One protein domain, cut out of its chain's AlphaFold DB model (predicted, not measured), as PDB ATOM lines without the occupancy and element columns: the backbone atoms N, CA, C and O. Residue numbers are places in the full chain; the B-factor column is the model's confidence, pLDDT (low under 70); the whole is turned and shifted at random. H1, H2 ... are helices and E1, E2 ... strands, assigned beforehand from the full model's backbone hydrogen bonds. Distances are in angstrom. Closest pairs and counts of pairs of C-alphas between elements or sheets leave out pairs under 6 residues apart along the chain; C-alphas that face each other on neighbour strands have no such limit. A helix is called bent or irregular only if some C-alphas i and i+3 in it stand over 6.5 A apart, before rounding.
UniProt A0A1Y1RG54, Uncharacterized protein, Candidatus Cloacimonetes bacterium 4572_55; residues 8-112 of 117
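This is residues 8 to 112 of the 117 residues of an uncharacterized protein of Candidatus Cloacimonetes bacterium 4572_55 (UniProt A0A1Y1RG54). A small parallel sheet of three strands has one helix on each face: H1 runs along the strands on one face, and H2 crosses them on the other. H3 stands beside the sheet, H4 follows it toward one end of the model, and H5 lies toward the other end, beyond the edge strand E1. The printed part has 105 residues, with the order E1 H1 E2 H2 H3 H4 E3 H5 and the sheet order E1, E3, E2; the class is mixed, helices and strands. It is compact, with a radius of gyration of the C-alphas of 13.3 A and spans of 38 by 31 by 22 A.

Find C-alpha 8 at (-10.605, -37.433, 41.509); from there E1, residues 8 to 12, runs 13.2 A. Next come H1, residues 19 to 27, 12.0 A, and E2, residues 32 to 36, 12.8 A. Look for C-alpha 54 at (-0.723, -37.479, 49.398), where H2, residues 54 to 65, begins its 16.8 A. H3, residues 70 to 73, and H4, residues 75 to 79, are short, 5.2 A and 6.1 A. E3, residues 93 to 98, spans 16.7 A, and H5, residues 102 to 111, spans 15.4 A to C-alpha 111 at (-0.948, -42.800, 48.660). H5 is only just irregular: C-alphas 103 and 106 are 6.9 A apart.

Begin at E3, the inner strand. It is parallel to E1 at 19 degrees, with N 11 and O 96 at 2.8 A, and parallel to E2 at 16 degrees, with N 33 and O 93 at 2.9 A. E1, H1, E2 form a split strand-helix-strand unit, its two strands separated by E3, with a right-handed crossover; E2, H2 H3 H4, E3 form a strand-helix-strand unit, whose strands are neighbours. H1 is on the sheet at a height of 8.2 A over it, over E3 and along it at 13 degrees on the local plane; the closest C-alphas of H1 and E3 are those of Gly 23 and Lys 97, 6.5 A apart, and those of H1 and E2 are Asn 27 and Tyr 34, 5.5 A apart. On the opposite face, at 10.4 A, H2 lies over E1 and only just over E3, with 3 of its C-alphas there, and runs across E1 at 84 degrees on the local plane. H3 stands at the sheet's level; its Thr 72 and Tyr 36 have C-alphas 4.5 A apart. H5 is only just not on the sheet, with 4 pairs of C-alphas within 10 A. H5 is close to H2 but not clearly touching, with the closest C-alphas, 54 and 111, 5.4 A apart. H4 is not on the sheet and is apart from H5. In H1, H2 and H4 every O i to N i+4 pair is within hydrogen-bond range, in H5 4 of 6; H3 is too short for such a pair.

Look last at Ser 80 and Arg 110, whose C-alphas are the farthest apart at 39.6 A. The printed part has no cut. The long links are residues 37 to 53 and 80 to 92. The mean pLDDT of the printed part is 95.9, and no printed residue is under 70.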
ATOM      1  N   LYS A   8     -11.873 -37.530  42.237       97.38
ATOM      2  CA  LYS A   8     -10.605 -37.433  41.509       97.38
ATOM      3  C   LYS A   8     -10.441 -38.654  40.615       97.38
ATOM      4  O   LYS A   8     -10.624 -39.782  41.073       97.38
ATOM      5  N   MET A   9     -10.096 -38.433  39.352       97.44
ATOM      6  CA  MET A   9      -9.885 -39.504  38.381       97.44
ATOM      7  C   MET A   9      -8.682 -39.216  37.482       97.44
ATOM      8  O   MET A   9      -8.456 -38.080  37.059       97.44
ATOM      9  N   ALA A  10      -7.924 -40.257  37.162       96.81
ATOM     10  CA  ALA A  10      -6.718 -40.177  36.358       96.81
ATOM     11  C   ALA A  10      -6.720 -41.253  35.270       96.81
ATOM     12  O   ALA A  10      -6.477 -42.416  35.544       96.81
ATOM     13  N   VAL A  11      -6.914 -40.856  34.016       97.25
ATOM     14  CA  VAL A  11      -6.897 -41.780  32.876       97.25
ATOM     15  C   VAL A  11      -5.471 -41.939  32.365       97.25
ATOM     16  O   VAL A  11      -4.938 -41.055  31.690       97.25
ATOM     17  N   HIS A  12      -4.849 -43.081  32.630       96.25
ATOM     18  CA  HIS A  12      -3.528 -43.408  32.085       96.25
ATOM     19  C   HIS A  12      -3.633 -44.442  30.969       96.25
ATOM     20  O   HIS A  12      -4.436 -45.368  31.008       96.25
ATOM     21  N   GLY A  13      -2.798 -44.300  29.947       94.31
ATOM     22  CA  GLY A  13      -2.642 -45.315  28.908       94.31
ATOM     23  C   GLY A  13      -1.362 -45.106  28.124       94.31
ATOM     24  O   GLY A  13      -0.609 -44.184  28.396       94.31
ATOM     25  N   VAL A  14      -1.096 -45.939  27.128       94.12
ATOM     26  CA  VAL A  14       0.066 -45.738  26.248       94.12
ATOM     27  C   VAL A  14      -0.262 -44.754  25.115       94.12
ATOM     28  O   VAL A  14      -1.436 -44.555  24.786       94.12
ATOM     29  N   PRO A  15       0.735 -44.114  24.477       92.94
ATOM     30  CA  PRO A  15       0.489 -43.307  23.287       92.94
ATOM     31  C   PRO A  15      -0.293 -44.102  22.230       92.94
ATOM     32  O   PRO A  15      -0.034 -45.284  22.022       92.94
ATOM     33  N   ARG A  16      -1.240 -43.443  21.547       89.50
ATOM     34  CA  ARG A  16      -2.093 -44.031  20.487       89.50
ATOM     35  C   ARG A  16      -3.095 -45.111  20.947       89.50
ATOM     36  O   ARG A  16      -3.721 -45.722  20.093       89.50
ATOM     37  N   SER A  17      -3.338 -45.283  22.247       92.75
ATOM     38  CA  SER A  17      -4.302 -46.271  22.776       92.75
ATOM     39  C   SER A  17      -5.783 -45.871  22.705       92.75
ATOM     40  O   SER A  17      -6.647 -46.636  23.119       92.75
ATOM     41  N   GLY A  18      -6.098 -44.657  22.247       93.50
ATOM     42  CA  GLY A  18      -7.469 -44.138  22.255       93.50
ATOM     43  C   GLY A  18      -7.914 -43.497  23.577       93.50
ATOM     44  O   GLY A  18      -9.031 -42.993  23.647       93.50
ATOM     45  N   THR A  19      -7.054 -43.386  24.599       95.81
ATOM     46  CA  THR A  19      -7.417 -42.718  25.873       95.81
ATOM     47  C   THR A  19      -7.826 -41.256  25.723       95.81
ATOM     48  O   THR A  19      -8.560 -40.744  26.558       95.81
ATOM     49  N   SER A  20      -7.415 -40.574  24.650       95.88
ATOM     50  CA  SER A  20      -7.927 -39.234  24.334       95.88
ATOM     51  C   SER A  20      -9.435 -39.240  24.052       95.88
ATOM     52  O   SER A  20     -10.121 -38.309  24.455       95.88
ATOM     53  N   TRP A  21      -9.951 -40.277  23.384       96.25
ATOM     54  CA  TRP A  21     -11.385 -40.430  23.121       96.25
ATOM     55  C   TRP A  21     -12.149 -40.732  24.415       96.25
ATOM     56  O   TRP A  21     -13.145 -40.074  24.694       96.25
ATOM     57  N   ILE A  22     -11.621 -41.627  25.260       96.75
ATOM     58  CA  ILE A  22     -12.163 -41.887  26.609       96.75
ATOM     59  C   ILE A  22     -12.186 -40.599  27.444       96.75
ATOM     60  O   ILE A  22     -13.188 -40.285  28.083       96.75
ATOM     61  N   GLY A  23     -11.106 -39.818  27.403       97.38
ATOM     62  CA  GLY A  23     -11.022 -38.532  28.087       97.38
ATOM     63  C   GLY A  23     -12.108 -37.552  27.641       97.38
ATOM     64  O   GLY A  23     -12.732 -36.918  28.486       97.38
ATOM     65  N   GLU A  24     -12.403 -37.470  26.341       97.81
ATOM     66  CA  GLU A  24     -13.490 -36.614  25.850       97.81
ATOM     67  C   GLU A  24     -14.891 -37.159  26.189       97.81
ATOM     68  O   GLU A  24     -15.798 -36.360  26.412       97.81
ATOM     69  N   ILE A  25     -15.077 -38.478  26.336       98.00
ATOM     70  CA  ILE A  25     -16.321 -39.038  26.898       98.00
ATOM     71  C   ILE A  25     -16.523 -38.550  28.331       98.00
ATOM     72  O   ILE A  25     -17.594 -38.049  28.661       98.00
ATOM     73  N   LEU A  26     -15.499 -38.633  29.180       98.12
ATOM     74  CA  LEU A  26     -15.582 -38.136  30.559       98.12
ATOM     75  C   LEU A  26     -15.799 -36.616  30.594       98.12
ATOM     76  O   LEU A  26     -16.581 -36.107  31.400       98.12
ATOM     77  N   ASN A  27     -15.149 -35.896  29.676       98.12
ATOM     78  CA  ASN A  27     -15.322 -34.462  29.484       98.12
ATOM     79  C   ASN A  27     -16.724 -34.089  28.974       98.12
ATOM     80  O   ASN A  27     -17.125 -32.942  29.132       98.12
ATOM     81  N   SER A  28     -17.489 -35.008  28.383       98.12
ATOM     82  CA  SER A  28     -18.841 -34.694  27.904       98.12
ATOM     83  C   SER A  28     -19.823 -34.376  29.034       98.12
ATOM     84  O   SER A  28     -20.820 -33.690  28.816       98.12
ATOM     85  N   SER A  29     -19.515 -34.807  30.263       98.12
ATOM     86  CA  SER A  29     -20.308 -34.473  31.441       98.12
ATOM     87  C   SER A  29     -20.194 -32.980  31.798       98.12
ATOM     88  O   SER A  29     -19.077 -32.440  31.858       98.12
ATOM     89  N   PRO A  30     -21.319 -32.303  32.111       98.12
ATOM     90  CA  PRO A  30     -21.307 -30.901  32.521       98.12
ATOM     91  C   PRO A  30     -20.604 -30.678  33.868       98.12
ATOM     92  O   PRO A  30     -20.076 -29.594  34.109       98.12
ATOM     93  N   ASN A  31     -20.535 -31.693  34.736       98.00
ATOM     94  CA  ASN A  31     -19.951 -31.577  36.081       98.00
ATOM     95  C   ASN A  31     -18.482 -32.027  36.161       98.00
ATOM     96  O   ASN A  31     -17.919 -32.118  37.258       98.00
ATOM     97  N   THR A  32     -17.859 -32.312  35.017       97.81
ATOM     98  CA  THR A  32     -16.466 -32.756  34.927       97.81
ATOM     99  C   THR A  32     -15.572 -31.631  34.427       97.81
ATOM    100  O   THR A  32     -15.796 -31.102  33.335       97.81
ATOM    101  N   THR A  33     -14.508 -31.325  35.169       97.50
ATOM    102  CA  THR A  33     -13.344 -30.634  34.604       97.50
ATOM    103  C   THR A  33     -12.360 -31.678  34.079       97.50
ATOM    104  O   THR A  33     -12.065 -32.657  34.766       97.50
ATOM    105  N   TYR A  34     -11.896 -31.509  32.842       98.12
ATOM    106  CA  TYR A  34     -10.986 -32.439  32.176       98.12
ATOM    107  C   TYR A  34      -9.718 -31.714  31.735       98.12
ATOM    108  O   TYR A  34      -9.790 -30.621  31.164       98.12
ATOM    109  N   ARG A  35      -8.556 -32.321  32.000       97.94
ATOM    110  CA  ARG A  35      -7.242 -31.764  31.654       97.94
ATOM    111  C   ARG A  35      -6.399 -32.772  30.886       97.94
ATOM    112  O   ARG A  35      -6.123 -33.881  31.346       97.94
ATOM    113  N   TYR A  36      -5.982 -32.370  29.693       97.50
ATOM    114  CA  TYR A  36      -5.185 -33.191  28.797       97.50
ATOM    115  C   TYR A  36      -3.695 -33.065  29.116       97.50
ATOM    116  O   TYR A  36      -3.107 -32.006  28.924       97.50
ATOM    117  N   GLN A  37      -3.080 -34.166  29.541       96.75
ATOM    118  CA  GLN A  37      -1.639 -34.286  29.796       96.75
ATOM    119  C   GLN A  37      -1.027 -33.140  30.624       96.75
ATOM    120  O   GLN A  37      -0.042 -32.535  30.191       96.75
ATOM    121  N   PRO A  38      -1.600 -32.792  31.790       97.44
ATOM    122  CA  PRO A  38      -1.074 -31.719  32.634       97.44
ATOM    123  C   PRO A  38       0.399 -31.896  33.016       97.44
ATOM    124  O   PRO A  38       1.127 -30.912  33.033       97.44
ATOM    125  N   LEU A  39       0.882 -33.116  33.259       96.69
ATOM    126  CA  LEU A  39       2.284 -33.343  33.630       96.69
ATOM    127  C   LEU A  39       3.248 -33.121  32.463       96.69
ATOM    128  O   LEU A  39       4.446 -32.971  32.683       96.69
ATOM    129  N   PHE A  40       2.741 -33.082  31.230       94.94
ATOM    130  CA  PHE A  40       3.508 -32.710  30.044       94.94
ATOM    131  C   PHE A  40       3.414 -31.210  29.715       94.94
ATOM    132  O   PHE A  40       4.223 -30.706  28.937       94.94
ATOM    133  N   SER A  41       2.439 -30.490  30.276       94.44
ATOM    134  CA  SER A  41       2.265 -29.061  30.014       94.44
ATOM    135  C   SER A  41       3.315 -28.230  30.743       94.44
ATOM    136  O   SER A  41       3.831 -28.633  31.782       94.44
ATOM    137  N   TYR A  42       3.611 -27.026  30.246       92.06
ATOM    138  CA  TYR A  42       4.512 -26.108  30.951       92.06
ATOM    139  C   TYR A  42       3.992 -25.725  32.347       92.06
ATOM    140  O   TYR A  42       4.792 -25.502  33.251       92.06
ATOM    141  N   ALA A  43       2.670 -25.698  32.547       92.38
ATOM    142  CA  ALA A  43       2.043 -25.288  33.804       92.38
ATOM    143  C   ALA A  43       2.254 -26.284  34.964       92.38
ATOM    144  O   ALA A  43       2.322 -25.880  36.134       92.38
ATOM    145  N   HIS A  44       2.360 -27.586  34.668       95.00
ATOM    146  CA  HIS A  44       2.498 -28.630  35.696       95.00
ATOM    147  C   HIS A  44       3.568 -29.670  35.369       95.00
ATOM    148  O   HIS A  44       3.518 -30.782  35.904       95.00
ATOM    149  N   LYS A  45       4.531 -29.304  34.518       92.62
ATOM    150  CA  LYS A  45       5.585 -30.204  34.068       92.62
ATOM    151  C   LYS A  45       6.241 -30.915  35.245       92.62
ATOM    152  O   LYS A  45       6.749 -30.257  36.150       92.62
ATOM    153  N   ASP A  46       6.221 -32.246  35.207       89.19
ATOM    154  CA  ASP A  46       6.872 -33.120  36.191       89.19
ATOM    155  C   ASP A  46       6.450 -32.865  37.660       89.19
ATOM    156  O   ASP A  46       7.175 -33.224  38.584       89.19
ATOM    157  N   TYR A  47       5.275 -32.261  37.897       96.12
ATOM    158  CA  TYR A  47       4.819 -31.913  39.250       96.12
ATOM    159  C   TYR A  47       4.598 -33.148  40.132       96.12
ATOM    160  O   TYR A  47       4.991 -33.167  41.296       96.12
ATOM    161  N   LEU A  48       3.972 -34.187  39.572       96.81
ATOM    162  CA  LEU A  48       3.854 -35.479  40.236       96.81
ATOM    163  C   LEU A  48       5.034 -36.369  39.869       96.81
ATOM    164  O   LEU A  48       5.358 -36.565  38.697       96.81
ATOM    165  N   THR A  49       5.627 -36.968  40.893       96.00
ATOM    166  CA  THR A  49       6.765 -37.876  40.783       96.00
ATOM    167  C   THR A  49       6.468 -39.180  41.528       96.00
ATOM    168  O   THR A  49       5.519 -39.252  42.318       96.00
ATOM    169  N   PRO A  50       7.286 -40.232  41.352       95.81
ATOM    170  CA  PRO A  50       7.153 -41.454  42.147       95.81
ATOM    171  C   PRO A  50       7.329 -41.249  43.661       95.81
ATOM    172  O   PRO A  50       6.994 -42.150  44.425       95.81
ATOM    173  N   ALA A  51       7.856 -40.098  44.095       95.94
ATOM    174  CA  ALA A  51       8.062 -39.757  45.500       95.94
ATOM    175  C   ALA A  51       6.989 -38.812  46.074       95.94
ATOM    176  O   ALA A  51       7.036 -38.524  47.267       95.94
ATOM    177  N   SER A  52       6.039 -38.339  45.256       97.06
ATOM    178  CA  SER A  52       5.012 -37.381  45.685       97.06
ATOM    179  C   SER A  52       4.202 -37.892  46.878       97.06
ATOM    180  O   SER A  52       3.836 -39.070  46.945       97.06
ATOM    181  N   THR A  53       3.912 -37.011  47.826       97.12
ATOM    182  CA  THR A  53       3.075 -37.337  48.982       97.12
ATOM    183  C   THR A  53       1.591 -37.280  48.624       97.12
ATOM    184  O   THR A  53       1.207 -36.916  47.511       97.12
ATOM    185  N   ARG A  54       0.724 -37.645  49.573       95.69
ATOM    186  CA  ARG A  54      -0.723 -37.479  49.398       95.69
ATOM    187  C   ARG A  54      -1.090 -36.006  49.220       95.69
ATOM    188  O   ARG A  54      -1.903 -35.676  48.366       95.69
ATOM    189  N   GLU A  55      -0.451 -35.131  49.986       96.31
ATOM    190  CA  GLU A  55      -0.659 -33.686  49.950       96.31
ATOM    191  C   GLU A  55      -0.224 -33.092  48.604       96.31
ATOM    192  O   GLU A  55      -0.915 -32.220  48.076       96.31
ATOM    193  N   ASP A  56       0.863 -33.599  48.008       97.50
ATOM    194  CA  ASP A  56       1.269 -33.226  46.646       97.50
ATOM    195  C   ASP A  56       0.202 -33.627  45.620       97.50
ATOM    196  O   ASP A  56      -0.131 -32.853  44.723       97.50
ATOM    197  N   ILE A  57      -0.361 -34.834  45.752       96.56
ATOM    198  CA  ILE A  57      -1.409 -35.338  44.855       96.56
ATOM    199  C   ILE A  57      -2.681 -34.497  44.993       96.56
ATOM    200  O   ILE A  57      -3.252 -34.074  43.989       96.56
ATOM    201  N   ASP A  58      -3.099 -34.190  46.217       95.50
ATOM    202  CA  ASP A  58      -4.261 -33.339  46.471       95.50
ATOM    203  C   ASP A  58      -4.050 -31.927  45.913       95.50
ATOM    204  O   ASP A  58      -4.903 -31.408  45.190       95.50
ATOM    205  N   SER A  59      -2.869 -31.351  46.149       96.50
ATOM    206  CA  SER A  59      -2.481 -30.046  45.608       96.50
ATOM    207  C   SER A  59      -2.467 -30.049  44.082       96.50
ATOM    208  O   SER A  59      -2.893 -29.080  43.456       96.50
ATOM    209  N   PHE A  60      -2.023 -31.137  43.454       97.38
ATOM    210  CA  PHE A  60      -2.076 -31.282  42.005       97.38
ATOM    211  C   PHE A  60      -3.511 -31.214  41.478       97.38
ATOM    212  O   PHE A  60      -3.764 -30.468  40.531       97.38
ATOM    213  N   PHE A  61      -4.453 -31.934  42.098       97.06
ATOM    214  CA  PHE A  61      -5.861 -31.918  41.693       97.06
ATOM    215  C   PHE A  61      -6.498 -30.527  41.827       97.06
ATOM    216  O   PHE A  61      -7.183 -30.083  40.905       97.06
ATOM    217  N   GLU A  62      -6.208 -29.806  42.911       96.00
ATOM    218  CA  GLU A  62      -6.649 -28.414  43.078       96.00
ATOM    219  C   GLU A  62      -6.026 -27.487  42.022       96.00
ATOM    220  O   GLU A  62      -6.708 -26.655  41.420       96.00
ATOM    221  N   ARG A  63      -4.734 -27.663  41.713       96.44
ATOM    222  CA  ARG A  63      -4.054 -26.873  40.676       96.44
ATOM    223  C   ARG A  63      -4.676 -27.082  39.299       96.44
ATOM    224  O   ARG A  63      -4.897 -26.105  38.592       96.44
ATOM    225  N   ILE A  64      -4.957 -28.324  38.904       96.94
ATOM    226  CA  ILE A  64      -5.521 -28.601  37.575       96.94
ATOM    227  C   ILE A  64      -7.002 -28.205  37.473       96.94
ATOM    228  O   ILE A  64      -7.450 -27.849  36.382       96.94
ATOM    229  N   LEU A  65      -7.746 -28.199  38.589       96.31
ATOM    230  CA  LEU A  65      -9.117 -27.680  38.657       96.31
ATOM    231  C   LEU A  65      -9.178 -26.199  38.258       96.31
ATOM    232  O   LEU A  65     -10.077 -25.809  37.517       96.31
ATOM    233  N   HIS A  66      -8.205 -25.408  38.710       93.62
ATOM    234  CA  HIS A  66      -8.123 -23.962  38.477       93.62
ATOM    235  C   HIS A  66      -7.175 -23.563  37.336       93.62
ATOM    236  O   HIS A  66      -6.834 -22.393  37.190       93.62
ATOM    237  N   CYS A  67      -6.717 -24.529  36.538       92.38
ATOM    238  CA  CYS A  67      -5.776 -24.270  35.458       92.38
ATOM    239  C   CYS A  67      -6.489 -23.877  34.158       92.38
ATOM    240  O   CYS A  67      -7.293 -24.656  33.629       92.38
ATOM    241  N   ASP A  68      -6.111 -22.716  33.618       92.25
ATOM    242  CA  ASP A  68      -6.588 -22.161  32.342       92.25
ATOM    243  C   ASP A  68      -5.550 -22.283  31.206       92.25
ATOM    244  O   ASP A  68      -5.656 -21.634  30.171       92.25
ATOM    245  N   ASP A  69      -4.542 -23.148  31.366       94.62
ATOM    246  CA  ASP A  69      -3.517 -23.398  30.347       94.62
ATOM    247  C   ASP A  69      -4.131 -23.911  29.030       94.62
ATOM    248  O   ASP A  69      -4.890 -24.890  29.010       94.62
ATOM    249  N   GLU A  70      -3.785 -23.263  27.913       96.69
ATOM    250  CA  GLU A  70      -4.375 -23.542  26.597       96.69
ATOM    251  C   GLU A  70      -4.115 -24.975  26.127       96.69
ATOM    252  O   GLU A  70      -4.981 -25.603  25.503       96.69
ATOM    253  N   PHE A  71      -2.931 -25.510  26.443       96.88
ATOM    254  CA  PHE A  71      -2.549 -26.862  26.066       96.88
ATOM    255  C   PHE A  71      -3.401 -27.888  26.814       96.88
ATOM    256  O   PHE A  71      -4.035 -28.731  26.177       96.88
ATOM    257  N   THR A  72      -3.491 -27.813  28.141       97.00
ATOM    258  CA  THR A  72      -4.278 -28.779  28.927       97.00
ATOM    259  C   THR A  72      -5.776 -28.696  28.651       97.00
ATOM    260  O   THR A  72      -6.463 -29.721  28.696       97.00
ATOM    261  N   ASN A  73      -6.280 -27.511  28.299       96.94
ATOM    262  CA  ASN A  73      -7.668 -27.304  27.886       96.94
ATOM    263  C   ASN A  73      -7.926 -27.653  26.408       96.94
ATOM    264  O   ASN A  73      -9.084 -27.742  25.988       96.94
ATOM    265  N   GLN A  74      -6.867 -27.921  25.633       97.25
ATOM    266  CA  GLN A  74      -6.913 -28.235  24.201       97.25
ATOM    267  C   GLN A  74      -7.620 -27.139  23.383       97.25
ATOM    268  O   GLN A  74      -8.338 -27.445  22.430       97.25
ATOM    269  N   VAL A  75      -7.412 -25.868  23.744       97.62
ATOM    270  CA  VAL A  75      -8.130 -24.707  23.180       97.62
ATOM    271  C   VAL A  75      -8.058 -24.687  21.653       97.62
ATOM    272  O   VAL A  75      -9.091 -24.622  20.993       97.62
ATOM    273  N   ILE A  76      -6.858 -24.852  21.087       97.56
ATOM    274  CA  ILE A  76      -6.634 -24.843  19.632       97.56
ATOM    275  C   ILE A  76      -7.453 -25.934  18.927       97.56
ATOM    276  O   ILE A  76      -8.067 -25.677  17.897       97.56
ATOM    277  N   ARG A  77      -7.510 -27.143  19.497       97.06
ATOM    278  CA  ARG A  77      -8.215 -28.289  18.893       97.06
ATOM    279  C   ARG A  77      -9.729 -28.184  19.009       97.06
ATOM    280  O   ARG A  77     -10.457 -28.761  18.210       97.06
ATOM    281  N   ARG A  78     -10.212 -27.467  20.022       97.44
ATOM    282  CA  ARG A  78     -11.633 -27.130  20.140       97.44
ATOM    283  C   ARG A  78     -12.005 -26.033  19.145       97.44
ATOM    284  O   ARG A  78     -13.029 -26.143  18.485       97.44
ATOM    285  N   ALA A  79     -11.144 -25.029  18.981       97.62
ATOM    286  CA  ALA A  79     -11.331 -23.963  17.999       97.62
ATOM    287  C   ALA A  79     -11.294 -24.474  16.546       97.62
ATOM    288  O   ALA A  79     -12.050 -23.979  15.715       97.62
ATOM    289  N   SER A  80     -10.467 -25.482  16.239       97.75
ATOM    290  CA  SER A  80     -10.424 -26.123  14.914       97.75
ATOM    291  C   SER A  80     -11.594 -27.075  14.639       97.75
ATOM    292  O   SER A  80     -11.783 -27.482  13.496       97.75
ATOM    293  N   GLY A  81     -12.374 -27.445  15.661       97.00
ATOM    294  CA  GLY A  81     -13.446 -28.438  15.555       97.00
ATOM    295  C   GLY A  81     -12.983 -29.897  15.646       97.00
ATOM    296  O   GLY A  81     -13.816 -30.796  15.554       97.00
ATOM    297  N   ASP A  82     -11.690 -30.156  15.878       96.19
ATOM    298  CA  ASP A  82     -11.174 -31.519  16.067       96.19
ATOM    299  C   ASP A  82     -11.724 -32.164  17.343       96.19
ATOM    300  O   ASP A  82     -11.905 -33.382  17.399       96.19
ATOM    301  N   PHE A  83     -11.944 -31.350  18.381       97.31
ATOM    302  CA  PHE A  83     -12.516 -31.748  19.663       97.31
ATOM    303  C   PHE A  83     -13.825 -31.003  19.958       97.31
ATOM    304  O   PHE A  83     -13.935 -29.811  19.668       97.31
ATOM    305  N   PRO A  84     -14.806 -31.674  20.591       96.62
ATOM    306  CA  PRO A  84     -16.084 -31.062  20.940       96.62
ATOM    307  C   PRO A  84     -15.925 -29.973  22.008       96.62
ATOM    308  O   PRO A  84     -14.966 -29.956  22.782       96.62
ATOM    309  N   ILE A  85     -16.903 -29.076  22.096       97.69
ATOM    310  CA  ILE A  85     -17.019 -28.100  23.183       97.69
ATOM    311  C   ILE A  85     -18.230 -28.489  24.023       97.69
ATOM    312  O   ILE A  85     -19.331 -28.644  23.500       97.69
ATOM    313  N   PHE A  86     -18.028 -28.639  25.331       97.44
ATOM    314  CA  PHE A  86     -19.080 -29.014  26.270       97.44
ATOM    315  C   PHE A  86     -19.353 -27.879  27.245       97.44
ATOM    316  O   PHE A  86     -18.425 -27.307  27.820       97.44
ATOM    317  N   LYS A  87     -20.633 -27.582  27.469       97.50
ATOM    318  CA  LYS A  87     -21.049 -26.644  28.510       97.50
ATOM    319  C   LYS A  87     -20.762 -27.254  29.882       97.50
ATOM    320  O   LYS A  87     -21.114 -28.405  30.130       97.50
ATOM    321  N   LYS A  88     -20.131 -26.474  30.760       96.62
ATOM    322  CA  LYS A  88     -19.807 -26.872  32.132       96.62
ATOM    323  C   LYS A  88     -20.737 -26.208  33.133       96.62
ATOM    324  O   LYS A  88     -21.218 -25.100  32.907       96.62
ATOM    325  N   GLU A  89     -20.974 -26.907  34.231       96.69
ATOM    326  CA  GLU A  89     -21.798 -26.467  35.351       96.69
ATOM    327  C   GLU A  89     -21.000 -26.592  36.655       96.69
ATOM    328  O   GLU A  89     -19.773 -26.468  36.670       96.69
ATOM    329  N   GLN A  90     -21.679 -26.835  37.776       96.19
ATOM    330  CA  GLN A  90     -21.014 -27.056  39.049       96.19
ATOM    331  C   GLN A  90     -20.114 -28.293  38.973       96.19
ATOM    332  O   GLN A  90     -20.593 -29.426  38.916       96.19
ATOM    333  N   ILE A  91     -18.803 -28.070  39.034       97.25
ATOM    334  CA  ILE A  91     -17.817 -29.147  38.990       97.25
ATOM    335  C   ILE A  91     -17.907 -30.003  40.255       97.25
ATOM    336  O   ILE A  91     -17.945 -29.481  41.377       97.25
ATOM    337  N   THR A  92     -17.936 -31.317  40.048       97.25
ATOM    338  CA  THR A  92     -17.889 -32.362  41.082       97.25
ATOM    339  C   THR A  92     -16.797 -33.394  40.803       97.25
ATOM    340  O   THR A  92     -16.337 -34.039  41.743       97.25
ATOM    341  N   HIS A  93     -16.339 -33.507  39.552       98.00
ATOM    342  CA  HIS A  93     -15.298 -34.442  39.130       98.00
ATOM    343  C   HIS A  93     -14.103 -33.696  38.535       98.00
ATOM    344  O   HIS A  93     -14.277 -32.815  37.688       98.00
ATOM    345  N   ILE A  94     -12.899 -34.083  38.948       98.19
ATOM    346  CA  ILE A  94     -11.635 -33.594  38.401       98.19
ATOM    347  C   ILE A  94     -10.951 -34.767  37.716       98.19
ATOM    348  O   ILE A  94     -10.552 -35.735  38.366       98.19
ATOM    349  N   VAL A  95     -10.837 -34.678  36.396       98.25
ATOM    350  CA  VAL A  95     -10.284 -35.731  35.552       98.25
ATOM    351  C   VAL A  95      -9.049 -35.196  34.847       98.25
ATOM    352  O   VAL A  95      -9.081 -34.125  34.238       98.25
ATOM    353  N   TYR A  96      -7.969 -35.964  34.851       98.06
ATOM    354  CA  TYR A  96      -6.875 -35.734  33.916       98.06
ATOM    355  C   TYR A  96      -6.551 -36.993  33.128       98.06
ATOM    356  O   TYR A  96      -6.943 -38.097  33.502       98.06
ATOM    357  N   LYS A  97      -5.830 -36.819  32.022       97.12
ATOM    358  CA  LYS A  97      -5.345 -37.926  31.197       97.12
ATOM    359  C   LYS A  97      -3.845 -37.824  30.962       97.12
ATOM    360  O   LYS A  97      -3.371 -36.741  30.640       97.12
ATOM    361  N   GLU A  98      -3.131 -38.948  30.988       96.88
ATOM    362  CA  GLU A  98      -1.691 -39.042  30.703       96.88
ATOM    363  C   GLU A  98      -1.333 -40.201  29.765       96.88
ATOM    364  O   GLU A  98      -2.071 -41.183  29.660       96.88
ATOM    365  N   VAL A  99      -0.195 -40.077  29.056       95.44
ATOM    366  CA  VAL A  99       0.379 -41.205  28.276       95.44
ATOM    367  C   VAL A  99       1.851 -41.524  28.521       95.44
ATOM    368  O   VAL A  99       2.369 -42.487  27.960       95.44
ATOM    369  N   ARG A 100       2.546 -40.718  29.326       91.06
ATOM    370  CA  ARG A 100       3.986 -40.880  29.589       91.06
ATOM    371  C   ARG A 100       4.276 -41.285  31.029       91.06
ATOM    372  O   ARG A 100       5.125 -42.137  31.267       91.06
ATOM    373  N   TYR A 101       3.569 -40.682  31.978       92.25
ATOM    374  CA  TYR A 101       3.844 -40.766  33.413       92.25
ATOM    375  C   TYR A 101       3.300 -42.057  34.053       92.25
ATOM    376  O   TYR A 101       2.778 -42.052  35.157       92.25
ATOM    377  N   ILE A 102       3.426 -43.203  33.381       91.44
ATOM    378  CA  ILE A 102       2.954 -44.499  33.910       91.44
ATOM    379  C   ILE A 102       3.719 -44.874  35.194       91.44
ATOM    380  O   ILE A 102       3.179 -45.507  36.097       91.44
ATOM    381  N   ASN A 103       4.970 -44.424  35.320       93.25
ATOM    382  CA  ASN A 103       5.832 -44.683  36.471       93.25
ATOM    383  C   ASN A 103       5.324 -44.091  37.799       93.25
ATOM    384  O   ASN A 103       5.768 -44.549  38.850       93.25
ATOM    385  N   ILE A 104       4.415 -43.105  37.788       95.06
ATOM    386  CA  ILE A 104       3.860 -42.539  39.031       95.06
ATOM    387  C   ILE A 104       2.653 -43.324  39.559       95.06
ATOM    388  O   ILE A 104       2.314 -43.183  40.732       95.06
ATOM    389  N   LEU A 105       2.031 -44.182  38.736       93.38
ATOM    390  CA  LEU A 105       0.789 -44.889  39.075       93.38
ATOM    391  C   LEU A 105       0.900 -45.714  40.358       93.38
ATOM    392  O   LEU A 105      -0.006 -45.683  41.185       93.38
ATOM    393  N   PHE A 106       2.023 -46.410  40.560       92.38
ATOM    394  CA  PHE A 106       2.244 -47.196  41.776       92.38
ATOM    395  C   PHE A 106       2.203 -46.339  43.041       92.38
ATOM    396  O   PHE A 106       1.626 -46.749  44.047       92.38
ATOM    397  N   ASN A 107       2.797 -45.145  42.993       94.81
ATOM    398  CA  ASN A 107       2.773 -44.233  44.127       94.81
ATOM    399  C   ASN A 107       1.374 -43.636  44.323       94.81
ATOM    400  O   ASN A 107       0.901 -43.600  45.453       94.81
ATOM    401  N   LEU A 108       0.682 -43.260  43.239       94.00
ATOM    402  CA  LEU A 108      -0.703 -42.784  43.306       94.00
ATOM    403  C   LEU A 108      -1.610 -43.805  44.011       94.00
ATOM    404  O   LEU A 108      -2.195 -43.488  45.039       94.00
ATOM    405  N   MET A 109      -1.620 -45.059  43.550       92.12
ATOM    406  CA  MET A 109      -2.417 -46.134  44.165       92.12
ATOM    407  C   MET A 109      -2.093 -46.366  45.642       92.12
ATOM    408  O   MET A 109      -2.966 -46.732  46.416       92.12
ATOM    409  N   ARG A 110      -0.832 -46.180  46.046       93.31
ATOM    410  CA  ARG A 110      -0.395 -46.412  47.428       93.31
ATOM    411  C   ARG A 110      -0.728 -45.252  48.369       93.31
ATOM    412  O   ARG A 110      -0.803 -45.459  49.578       93.31
ATOM    413  N   ARG A 111      -0.809 -44.024  47.852       92.88
ATOM    414  CA  ARG A 111      -0.948 -42.800  48.660       92.88
ATOM    415  C   ARG A 111      -2.378 -42.279  48.731       92.88
ATOM    416  O   ARG A 111      -2.658 -41.464  49.610       92.88
ATOM    417  N   THR A 112      -3.256 -42.727  47.838       90.06
ATOM    418  CA  THR A 112      -4.642 -42.257  47.759       90.06
ATOM    419  C   THR A 112      -5.613 -43.416  47.603       90.06
ATOM    420  O   THR A 112      -5.589 -44.105  46.586       90.06
TER     421      THR A 112